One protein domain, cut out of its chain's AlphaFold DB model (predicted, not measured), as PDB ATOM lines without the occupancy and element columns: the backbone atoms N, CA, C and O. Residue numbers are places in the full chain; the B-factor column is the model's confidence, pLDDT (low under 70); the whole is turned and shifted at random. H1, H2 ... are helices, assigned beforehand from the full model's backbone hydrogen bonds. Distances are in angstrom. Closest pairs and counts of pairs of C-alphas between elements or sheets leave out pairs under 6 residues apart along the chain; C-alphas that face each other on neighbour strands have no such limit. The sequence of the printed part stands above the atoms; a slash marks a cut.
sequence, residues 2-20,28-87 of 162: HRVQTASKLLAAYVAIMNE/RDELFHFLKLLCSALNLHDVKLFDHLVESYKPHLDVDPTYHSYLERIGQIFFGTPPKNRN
ATOM      1  N   HIS A   2      13.201 -14.133  -5.507       73.25
ATOM      2  CA  HIS A   2      14.552 -14.434  -4.978       73.25
ATOM      3  C   HIS A   2      15.407 -15.326  -5.904       73.25
ATOM      4  O   HIS A   2      16.588 -15.072  -6.107       73.25
ATOM      5  N   ARG A   3      14.789 -16.324  -6.552       82.06
ATOM      6  CA  ARG A   3      15.468 -17.241  -7.484       82.06
ATOM      7  C   ARG A   3      16.037 -16.546  -8.732       82.06
ATOM      8  O   ARG A   3      17.130 -16.896  -9.162       82.06
ATOM      9  N   VAL A   4      15.340 -15.543  -9.276       85.62
ATOM     10  CA  VAL A   4      15.807 -14.783 -10.455       85.62
ATOM     11  C   VAL A   4      17.011 -13.920 -10.089       85.62
ATOM     12  O   VAL A   4      17.979 -13.847 -10.839       85.62
ATOM     13  N   GLN A   5      16.992 -13.320  -8.897       85.12
ATOM     14  CA  GLN A   5      18.115 -12.531  -8.393       85.12
ATOM     15  C   GLN A   5      19.356 -13.398  -8.156       85.12
ATOM     16  O   GLN A   5      20.460 -12.989  -8.506       85.12
ATOM     17  N   THR A   6      19.189 -14.604  -7.605       89.25
ATOM     18  CA  THR A   6      20.287 -15.570  -7.469       89.25
ATOM     19  C   THR A   6      20.864 -15.952  -8.831       89.25
ATOM     20  O   THR A   6      22.078 -15.887  -9.001       89.25
ATOM     21  N   ALA A   7      20.016 -16.280  -9.813       88.12
ATOM     22  CA  ALA A   7      20.458 -16.621 -11.165       88.12
ATOM     23  C   ALA A   7      21.223 -15.464 -11.830       88.12
ATOM     24  O   ALA A   7      22.294 -15.672 -12.390       88.12
ATOM     25  N   SER A   8      20.722 -14.234 -11.695       88.25
ATOM     26  CA  SER A   8      21.379 -13.036 -12.223       88.25
ATOM     27  C   SER A   8      22.754 -12.788 -11.586       88.25
ATOM     28  O   SER A   8      23.715 -12.508 -12.301       88.25
ATOM     29  N   LYS A   9      22.882 -12.952 -10.261       89.19
ATOM     30  CA  LYS A   9      24.173 -12.836  -9.557       89.19
ATOM     31  C   LYS A   9      25.163 -13.918  -9.988       89.19
ATOM     32  O   LYS A   9      26.333 -13.617 -10.200       89.19
ATOM     33  N   LEU A  10      24.695 -15.157 -10.138       90.62
ATOM     34  CA  LEU A  10      25.525 -16.280 -10.573       90.62
ATOM     35  C   LEU A  10      26.026 -16.085 -12.010       90.62
ATOM     36  O   LEU A  10      27.203 -16.292 -12.278       90.62
ATOM     37  N   LEU A  11      25.159 -15.609 -12.906       88.38
ATOM     38  CA  LEU A  11      25.525 -15.261 -14.277       88.38
ATOM     39  C   LEU A  11      26.602 -14.171 -14.316       88.38
ATOM     40  O   LEU A  11      27.577 -14.300 -15.050       88.38
ATOM     41  N   ALA A  12      26.455 -13.121 -13.503       87.44
ATOM     42  CA  ALA A  12      27.445 -12.051 -13.419       87.44
ATOM     43  C   ALA A  12      28.808 -12.560 -12.921       87.44
ATOM     44  O   ALA A  12      29.833 -12.219 -13.505       87.44
ATOM     45  N   ALA A  13      28.815 -13.410 -11.889       88.25
ATOM     46  CA  ALA A  13      30.037 -14.029 -11.382       88.25
ATOM     47  C   ALA A  13      30.704 -14.924 -12.440       88.25
ATOM     48  O   ALA A  13      31.911 -14.849 -12.637       88.25
ATOM     49  N   TYR A  14      29.918 -15.723 -13.163       86.56
ATOM     50  CA  TYR A  14      30.429 -16.610 -14.207       86.56
ATOM     51  C   TYR A  14      31.071 -15.845 -15.371       86.56
ATOM     52  O   TYR A  14      32.176 -16.177 -15.793       86.56
ATOM     53  N   VAL A  15      30.419 -14.783 -15.855       85.31
ATOM     54  CA  VAL A  15      30.965 -13.930 -16.924       85.31
ATOM     55  C   VAL A  15      32.244 -13.219 -16.469       85.31
ATOM     56  O   VAL A  15      33.184 -13.108 -17.251       85.31
ATOM     57  N   ALA A  16      32.315 -12.779 -15.208       84.50
ATOM     58  CA  ALA A  16      33.519 -12.152 -14.660       84.50
ATOM     59  C   ALA A  16      34.725 -13.108 -14.659       84.50
ATOM     60  O   ALA A  16      35.815 -12.691 -15.031       84.50
ATOM     61  N   ILE A  17      34.509 -14.383 -14.317       83.56
ATOM     62  CA  ILE A  17      35.558 -15.414 -14.319       83.56
ATOM     63  C   ILE A  17      36.013 -15.739 -15.750       83.56
ATOM     64  O   ILE A  17      37.196 -15.935 -16.000       83.56
ATOM     65  N   MET A  18      35.089 -15.797 -16.713       76.44
ATOM     66  CA  MET A  18      35.435 -16.169 -18.091       76.44
ATOM     67  C   MET A  18      36.103 -15.049 -18.900       76.44
ATOM     68  O   MET A  18      36.828 -15.338 -19.849       76.44
ATOM     69  N   ASN A  19      35.912 -13.782 -18.522       68.12
ATOM     70  CA  ASN A  19      36.569 -12.646 -19.175       68.12
ATOM     71  C   ASN A  19      38.088 -12.569 -18.923       68.12
ATOM     72  O   ASN A  19      38.758 -11.753 -19.555       68.12
ATOM     73  N   GLU A  20      38.652 -13.417 -18.058       65.56
ATOM     74  CA  GLU A  20      40.104 -13.516 -17.847       65.56
ATOM     75  C   GLU A  20      40.838 -14.261 -18.984       65.56
ATOM     76  O   GLU A  20      42.066 -14.312 -18.998       65.56
ATOM     77  N   ARG A  28      29.366 -17.523 -27.718       74.06
ATOM     78  CA  ARG A  28      28.961 -17.647 -26.305       74.06
ATOM     79  C   ARG A  28      28.409 -16.324 -25.791       74.06
ATOM     80  O   ARG A  28      27.530 -16.331 -24.927       74.06
ATOM     81  N   ASP A  29      28.874 -15.213 -26.352       81.31
ATOM     82  CA  ASP A  29      28.439 -13.877 -25.983       81.31
ATOM     83  C   ASP A  29      26.944 -13.684 -26.254       81.31
ATOM     84  O   ASP A  29      26.249 -13.147 -25.389       81.31
ATOM     85  N   GLU A  30      26.382 -14.166 -27.369       86.44
ATOM     86  CA  GLU A  30      24.942 -14.002 -27.627       86.44
ATOM     87  C   GLU A  30      24.081 -14.777 -26.625       86.44
ATOM     88  O   GLU A  30      23.070 -14.250 -26.161       86.44
ATOM     89  N   LEU A  31      24.501 -15.976 -26.210       87.19
ATOM     90  CA  LEU A  31      23.807 -16.745 -25.170       87.19
ATOM     91  C   LEU A  31      23.872 -16.051 -23.803       87.19
ATOM     92  O   LEU A  31      22.880 -16.036 -23.070       87.19
ATOM     93  N   PHE A  32      24.992 -15.414 -23.449       88.56
ATOM     94  CA  PHE A  32      25.057 -14.619 -22.218       88.56
ATOM     95  C   PHE A  32      24.148 -13.394 -22.275       88.56
ATOM     96  O   PHE A  32      23.455 -13.098 -21.295       88.56
ATOM     97  N   HIS A  33      24.114 -12.694 -23.410       90.06
ATOM     98  CA  HIS A  33      23.184 -11.588 -23.621       90.06
ATOM     99  C   HIS A  33      21.732 -12.058 -23.502       90.06
ATOM    100  O   HIS A  33      20.952 -11.428 -22.783       90.06
ATOM    101  N   PHE A  34      21.398 -13.203 -24.099       93.31
ATOM    102  CA  PHE A  34      20.093 -13.839 -23.953       93.31
ATOM    103  C   PHE A  34      19.744 -14.098 -22.484       93.31
ATOM    104  O   PHE A  34      18.692 -13.661 -22.026       93.31
ATOM    105  N   LEU A  35      20.629 -14.735 -21.709       92.75
ATOM    106  CA  LEU A  35      20.375 -15.041 -20.296       92.75
ATOM    107  C   LEU A  35      20.167 -13.775 -19.447       92.75
ATOM    108  O   LEU A  35      19.299 -13.755 -18.573       92.75
ATOM    109  N   LYS A  36      20.908 -12.693 -19.724       91.56
ATOM    110  CA  LYS A  36      20.708 -11.392 -19.058       91.56
ATOM    111  C   LYS A  36      19.328 -10.812 -19.368       91.56
ATOM    112  O   LYS A  36      18.629 -10.379 -18.452       91.56
ATOM    113  N   LEU A  37      18.933 -10.811 -20.640       93.19
ATOM    114  CA  LEU A  37      17.627 -10.315 -21.079       93.19
ATOM    115  C   LEU A  37      16.482 -11.195 -20.563       93.19
ATOM    116  O   LEU A  37      15.456 -10.668 -20.140       93.19
ATOM    117  N   LEU A  38      16.685 -12.512 -20.499       93.94
ATOM    118  CA  LEU A  38      15.753 -13.466 -19.913       93.94
ATOM    119  C   LEU A  38      15.510 -13.145 -18.435       93.94
ATOM    120  O   LEU A  38      14.360 -13.016 -18.024       93.94
ATOM    121  N   CYS A  39      16.561 -12.930 -17.635       91.75
ATOM    122  CA  CYS A  39      16.397 -12.488 -16.247       91.75
ATOM    123  C   CYS A  39      15.581 -11.187 -16.143       91.75
ATOM    124  O   CYS A  39      14.739 -11.074 -15.250       91.75
ATOM    125  N   SER A  40      15.788 -10.227 -17.049       91.69
ATOM    126  CA  SER A  40      14.994  -8.990 -17.099       91.69
ATOM    127  C   SER A  40      13.523  -9.258 -17.426       91.69
ATOM    128  O   SER A  40      12.654  -8.763 -16.712       91.69
ATOM    129  N   ALA A  41      13.229 -10.085 -18.433       92.62
ATOM    130  CA  ALA A  41      11.861 -10.450 -18.806       92.62
ATOM    131  C   ALA A  41      11.109 -11.130 -17.650       92.62
ATOM    132  O   ALA A  41       9.955 -10.801 -17.376       92.62
ATOM    133  N   LEU A  42      11.786 -12.015 -16.910       92.12
ATOM    134  CA  LEU A  42      11.211 -12.695 -15.745       92.12
ATOM    135  C   LEU A  42      10.978 -11.751 -14.559       92.12
ATOM    136  O   LEU A  42       9.990 -11.903 -13.849       92.12
ATOM    137  N   ASN A  43      11.860 -10.772 -14.339       90.00
ATOM    138  CA  ASN A  43      11.664  -9.762 -13.295       90.00
ATOM    139  C   ASN A  43      10.500  -8.816 -13.617       90.00
ATOM    140  O   ASN A  43       9.794  -8.387 -12.709       90.00
ATOM    141  N   LEU A  44      10.293  -8.500 -14.896       90.31
ATOM    142  CA  LEU A  44       9.187  -7.660 -15.357       90.31
ATOM    143  C   LEU A  44       7.866  -8.433 -15.500       90.31
ATOM    144  O   LEU A  44       6.822  -7.809 -15.659       90.31
ATOM    145  N   HIS A  45       7.906  -9.770 -15.440       88.88
ATOM    146  CA  HIS A  45       6.790 -10.649 -15.797       88.88
ATOM    147  C   HIS A  45       6.212 -10.353 -17.200       88.88
ATOM    148  O   HIS A  45       5.015 -10.508 -17.440       88.88
ATOM    149  N   ASP A  46       7.069  -9.954 -18.145       90.25
ATOM    150  CA  ASP A  46       6.664  -9.629 -19.513       90.25
ATOM    151  C   ASP A  46       6.776 -10.857 -20.430       90.25
ATOM    152  O   ASP A  46       7.849 -11.195 -20.938       90.25
ATOM    153  N   VAL A  47       5.634 -11.515 -20.648       89.69
ATOM    154  CA  VAL A  47       5.506 -12.687 -21.530       89.69
ATOM    155  C   VAL A  47       5.880 -12.348 -22.972       89.69
ATOM    156  O   VAL A  47       6.494 -13.160 -23.654       89.69
ATOM    157  N   LYS A  48       5.547 -11.142 -23.451       91.25
ATOM    158  CA  LYS A  48       5.805 -10.757 -24.845       91.25
ATOM    159  C   LYS A  48       7.295 -10.597 -25.087       91.25
ATOM    160  O   LYS A  48       7.796 -11.031 -26.121       91.25
ATOM    161  N   LEU A  49       7.995  -9.987 -24.129       91.69
ATOM    162  CA  LEU A  49       9.447  -9.885 -24.172       91.69
ATOM    163  C   LEU A  49      10.089 -11.273 -24.109       91.69
ATOM    164  O   LEU A  49      11.003 -11.544 -24.879       91.69
ATOM    165  N   PHE A  50       9.596 -12.161 -23.243       93.31
ATOM    166  CA  PHE A  50      10.061 -13.546 -23.183       93.31
ATOM    167  C   PHE A  50       9.898 -14.272 -24.527       93.31
ATOM    168  O   PHE A  50      10.889 -14.765 -25.063       93.31
ATOM    169  N   ASP A  51       8.697 -14.277 -25.110       92.56
ATOM    170  CA  ASP A  51       8.425 -14.938 -26.392       92.56
ATOM    171  C   ASP A  51       9.288 -14.354 -27.522       92.56
ATOM    172  O   ASP A  51       9.853 -15.090 -28.332       92.56
ATOM    173  N   HIS A  52       9.447 -13.027 -27.545       94.19
ATOM    174  CA  HIS A  52      10.298 -12.353 -28.521       94.19
ATOM    175  C   HIS A  52      11.775 -12.745 -28.381       94.19
ATOM    176  O   HIS A  52      12.444 -12.957 -29.390       94.19
ATOM    177  N   LEU A  53      12.287 -12.874 -27.152       94.12
ATOM    178  CA  LEU A  53      13.663 -13.310 -26.906       94.12
ATOM    179  C   LEU A  53      13.891 -14.748 -27.377       94.12
ATOM    180  O   LEU A  53      14.915 -15.016 -28.000       94.12
ATOM    181  N   VAL A  54      12.950 -15.659 -27.116       93.19
ATOM    182  CA  VAL A  54      13.054 -17.057 -27.567       93.19
ATOM    183  C   VAL A  54      13.107 -17.135 -29.094       93.19
ATOM    184  O   VAL A  54      13.937 -17.861 -29.640       93.19
ATOM    185  N   GLU A  55      12.286 -16.353 -29.795       93.19
ATOM    186  CA  GLU A  55      12.288 -16.334 -31.261       93.19
ATOM    187  C   GLU A  55      13.541 -15.650 -31.829       93.19
ATOM    188  O   GLU A  55      14.170 -16.158 -32.755       93.19
ATOM    189  N   SER A  56      13.956 -14.520 -31.249       93.12
ATOM    190  CA  SER A  56      15.120 -13.763 -31.725       93.12
ATOM    191  C   SER A  56      16.435 -14.518 -31.539       93.12
ATOM    192  O   SER A  56      17.352 -14.340 -32.339       93.12
ATOM    193  N   TYR A  57      16.549 -15.333 -30.490       93.50
ATOM    194  CA  TYR A  57      17.759 -16.099 -30.185       93.50
ATOM    195  C   TYR A  57      17.682 -17.560 -30.628       93.50
ATOM    196  O   TYR A  57      18.620 -18.318 -30.385       93.50
ATOM    197  N   LYS A  58      16.622 -17.953 -31.346       90.25
ATOM    198  CA  LYS A  58      16.427 -19.301 -31.888       90.25
ATOM    199  C   LYS A  58      17.685 -19.941 -32.509       90.25
ATOM    200  O   LYS A  58      18.006 -21.048 -32.090       90.25
ATOM    201  N   PRO A  59      18.470 -19.287 -33.399       89.94
ATOM    202  CA  PRO A  59      19.662 -19.918 -33.984       89.94
ATOM    203  C   PRO A  59      20.746 -20.275 -32.956       89.94
ATOM    204  O   PRO A  59      21.515 -21.206 -33.177       89.94
ATOM    205  N   HIS A  60      20.801 -19.564 -31.828       88.88
ATOM    206  CA  HIS A  60      21.720 -19.854 -30.727       88.88
ATOM    207  C   HIS A  60      21.131 -20.871 -29.739       88.88
ATOM    208  O   HIS A  60      21.878 -21.576 -29.064       88.88
ATOM    209  N   LEU A  61      19.800 -20.959 -29.657       89.69
ATOM    210  CA  LEU A  61      19.093 -21.914 -28.805       89.69
ATOM    211  C   LEU A  61      19.010 -23.309 -29.434       89.69
ATOM    212  O   LEU A  61      19.087 -24.300 -28.720       89.69
ATOM    213  N   ASP A  62      18.919 -23.395 -30.761       89.00
ATOM    214  CA  ASP A  62      18.830 -24.657 -31.506       89.00
ATOM    215  C   ASP A  62      20.141 -25.469 -31.487       89.00
ATOM    216  O   ASP A  62      20.157 -26.624 -31.908       89.00
ATOM    217  N   VAL A  63      21.233 -24.890 -30.966       89.69
ATOM    218  CA  VAL A  63      22.515 -25.583 -30.752       89.69
ATOM    219  C   VAL A  63      22.366 -26.731 -29.749       89.69
ATOM    220  O   VAL A  63      23.033 -27.755 -29.890       89.69
ATOM    221  N   ASP A  64      21.485 -26.574 -28.755       87.44
ATOM    222  CA  ASP A  64      21.194 -27.598 -27.757       87.44
ATOM    223  C   ASP A  64      19.672 -27.714 -27.531       87.44
ATOM    224  O   ASP A  64      19.046 -26.796 -26.989       87.44
ATOM    225  N   PRO A  65      19.045 -28.855 -27.880       87.94
ATOM    226  CA  PRO A  65      17.605 -29.040 -27.715       87.94
ATOM    227  C   PRO A  65      17.142 -28.956 -26.253       87.94
ATOM    228  O   PRO A  65      15.965 -28.693 -25.996       87.94
ATOM    229  N   THR A  66      18.036 -29.141 -25.275       90.56
ATOM    230  CA  THR A  66      17.696 -29.019 -23.850       90.56
ATOM    231  C   THR A  66      17.318 -27.591 -23.454       90.56
ATOM    232  O   THR A  66      16.515 -27.409 -22.535       90.56
ATOM    233  N   TYR A  67      17.805 -26.572 -24.173       92.12
ATOM    234  CA  TYR A  67      17.469 -25.172 -23.907       92.12
ATOM    235  C   TYR A  67      15.977 -24.894 -24.076       92.12
ATOM    236  O   TYR A  67      15.380 -24.223 -23.231       92.12
ATOM    237  N   HIS A  68      15.342 -25.479 -25.093       90.12
ATOM    238  CA  HIS A  68      13.899 -25.352 -25.305       90.12
ATOM    239  C   HIS A  68      13.092 -25.962 -24.156       90.12
ATOM    240  O   HIS A  68      12.135 -25.346 -23.684       90.12
ATOM    241  N   SER A  69      13.529 -27.106 -23.625       90.06
ATOM    242  CA  SER A  69      12.909 -27.739 -22.453       90.06
ATOM    243  C   SER A  69      13.006 -26.861 -21.201       90.06
ATOM    244  O   SER A  69      12.043 -26.743 -20.435       90.06
ATOM    245  N   TYR A  70      14.147 -26.196 -20.984       92.69
ATOM    246  CA  TYR A  70      14.293 -25.247 -19.878       92.69
ATOM    247  C   TYR A  70      13.393 -24.025 -20.054       92.69
ATOM    248  O   TYR A  70      12.755 -23.600 -19.091       92.69
ATOM    249  N   LEU A  71      13.304 -23.479 -21.267       92.88
ATOM    250  CA  LEU A  71      12.470 -22.315 -21.565       92.88
ATOM    251  C   LEU A  71      10.983 -22.616 -21.397       92.88
ATOM    252  O   LEU A  71      10.276 -21.812 -20.792       92.88
ATOM    253  N   GLU A  72      10.516 -23.788 -21.828       89.00
ATOM    254  CA  GLU A  72       9.138 -24.216 -21.578       89.00
ATOM    255  C   GLU A  72       8.854 -24.282 -20.071       89.00
ATOM    256  O   GLU A  72       7.842 -23.759 -19.593       89.00
ATOM    257  N   ARG A  73       9.778 -24.856 -19.291       89.31
ATOM    258  CA  ARG A  73       9.624 -24.947 -17.837       89.31
ATOM    259  C   ARG A  73       9.624 -23.575 -17.167       89.31
ATOM    260  O   ARG A  73       8.835 -23.341 -16.252       89.31
ATOM    261  N   ILE A  74      10.490 -22.672 -17.613       91.31
ATOM    262  CA  ILE A  74      10.529 -21.286 -17.140       91.31
ATOM    263  C   ILE A  74       9.199 -20.595 -17.458       91.31
ATOM    264  O   ILE A  74       8.616 -19.984 -16.562       91.31
ATOM    265  N   GLY A  75       8.673 -20.758 -18.674       89.25
ATOM    266  CA  GLY A  75       7.388 -20.188 -19.074       89.25
ATOM    267  C   GLY A  75       6.225 -20.689 -18.215       89.25
ATOM    268  O   GLY A  75       5.435 -19.895 -17.703       89.25
ATOM    269  N   GLN A  76       6.180 -21.996 -17.942       88.62
ATOM    270  CA  GLN A  76       5.197 -22.597 -17.034       88.62
ATOM    271  C   GLN A  76       5.268 -21.995 -15.624       88.62
ATOM    272  O   GLN A  76       4.237 -21.667 -15.042       88.62
ATOM    273  N   ILE A  77       6.474 -21.842 -15.066       87.38
ATOM    274  CA  ILE A  77       6.670 -21.364 -13.688       87.38
ATOM    275  C   ILE A  77       6.341 -19.871 -13.550       87.38
ATOM    276  O   ILE A  77       5.764 -19.471 -12.540       87.38
ATOM    277  N   PHE A  78       6.736 -19.042 -14.519       86.31
ATOM    278  CA  PHE A  78       6.653 -17.581 -14.399       86.31
ATOM    279  C   PHE A  78       5.403 -16.965 -15.025       86.31
ATOM    280  O   PHE A  78       4.988 -15.891 -14.587       86.31
ATOM    281  N   PHE A  79       4.801 -17.634 -16.010       86.25
ATOM    282  CA  PHE A  79       3.661 -17.117 -16.769       86.25
ATOM    283  C   PHE A  79       2.436 -18.038 -16.736       86.25
ATOM    284  O   PHE A  79       1.367 -17.642 -17.190       86.25
ATOM    285  N   GLY A  80       2.562 -19.255 -16.195       77.81
ATOM    286  CA  GLY A  80       1.449 -20.202 -16.111       77.81
ATOM    287  C   GLY A  80       1.008 -20.753 -17.468       77.81
ATOM    288  O   GLY A  80      -0.125 -21.215 -17.596       77.81
ATOM    289  N   THR A  81       1.868 -20.705 -18.493       66.75
ATOM    290  CA  THR A  81       1.552 -21.278 -19.809       66.75
ATOM    291  C   THR A  81       1.309 -22.784 -19.681       66.75
ATOM    292  O   THR A  81       2.163 -23.478 -19.123       66.75
ATOM    293  N   PRO A  82       0.181 -23.322 -20.182       56.53
ATOM    294  CA  PRO A  82      -0.066 -24.758 -20.165       56.53
ATOM    295  C   PRO A  82       1.002 -25.492 -21.000       56.53
ATOM    296  O   PRO A  82       1.401 -24.969 -22.044       56.53
ATOM    297  N   PRO A  83       1.481 -26.675 -20.560       58.22
ATOM    298  CA  PRO A  83       2.484 -27.448 -21.294       58.22
ATOM    299  C   PRO A  83       1.979 -27.727 -22.709       58.22
ATOM    300  O   PRO A  83       0.855 -28.213 -22.871       58.22
ATOM    301  N   LYS A  84       2.783 -27.414 -23.733       60.28
ATOM    302  CA  LYS A  84       2.355 -27.592 -25.131       60.28
ATOM    303  C   LYS A  84       2.243 -29.074 -25.493       60.28
ATOM    304  O   LYS A  84       1.405 -29.426 -26.319       60.28
ATOM    305  N   ASN A  85       2.995 -29.949 -24.818       52.09
ATOM    306  CA  ASN A  85       3.102 -31.359 -25.185       52.09
ATOM    307  C   ASN A  85       2.884 -32.252 -23.957       52.09
ATOM    308  O   ASN A  85       3.790 -32.517 -23.174       52.09
ATOM    309  N   ARG A  86       1.661 -32.754 -23.786       50.09
ATOM    310  CA  ARG A  86       1.287 -33.652 -22.683       50.09
ATOM    311  C   ARG A  86       1.723 -35.116 -22.901       50.09
ATOM    312  O   ARG A  86       1.289 -35.979 -22.146       50.09
ATOM    313  N   ASN A  87       2.566 -35.389 -23.905       47.09
ATOM    314  CA  ASN A  87       2.868 -36.749 -24.370       47.09
ATOM    315  C   ASN A  87       4.353 -37.141 -24.374       47.09
ATOM    316  O   ASN A  87       4.633 -38.316 -24.583       47.09
TER     317      ASN A  87
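What this domain is: This is residues 2 to 20 and 28 to 87 of the 162 residues of an uncharacterized protein of Teladorsagia circumcincta (UniProt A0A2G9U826). Three helices lie side by side in a row, H1, H2 and H3, with H2 in the middle. H5 runs beside H2 and H3 at shallow tilts, near both without clearly touching, and short H4 lies between H3 and H5 along the chain. The printed part has 79 residues with five named helices, H1 to H5 in order, and no named strand; the class is all helix. It is compact, with a radius of gyration of the C-alphas of 13.1 A, and its outline, 44 by 29 by 21 A, is only just elongated.

Where its parts are: Find C-alpha 2 at (14.552, -14.434, -4.978); from there H1, residues 2 to 18, runs 24.7 A. H2, residues 28 to 44, also runs 24.7 A. Next come H3, residues 47 to 56, and H4, residues 58 to 61. H5, residues 65 to 79, runs 21.4 A to C-alpha 79 at (3.661, -17.117, -16.769).

How they stand to each other: Begin at the hub, H2. It touches H1 at a shallow tilt of 20 degrees, opposite ways; their closest C-alphas, of Val 4 and Cys 39, are 6.3 A apart. H2 and H3 form a helical hairpin at a shallow tilt of 12 degrees, the closest C-alphas being those of Ala 41 and Phe 50, 5.7 A apart. With residues 30 to 31 alone, H2 only just touches H4, with 3 pairs of C-alphas within 8 A, the closest those of Leu 31 and His 60 at 6.7 A. H5 is close to H2 but not clearly touching: their closest C-alphas, of Leu 42 and Phe 78, are 6.8 A apart. H1 and H5 are apart. Every O i to N i+4 pair is within hydrogen-bond range in H1, H2 and H3, and 10 of 11 in H5; H4 is too short for such a pair.

The domain as a whole: Look at Glu 20 and Asn 87, whose C-alphas are the two farthest apart, 44.4 A. Residues 21 to 27 are not printed, and C-alphas 20 and 28 are 14.6 A apart across this cut. The links H2 to H3, H3 to H4 and H4 to H5 are tight. The model's confidence is low, with pLDDT under 70, at residues 19 to 20 and 81 to 87.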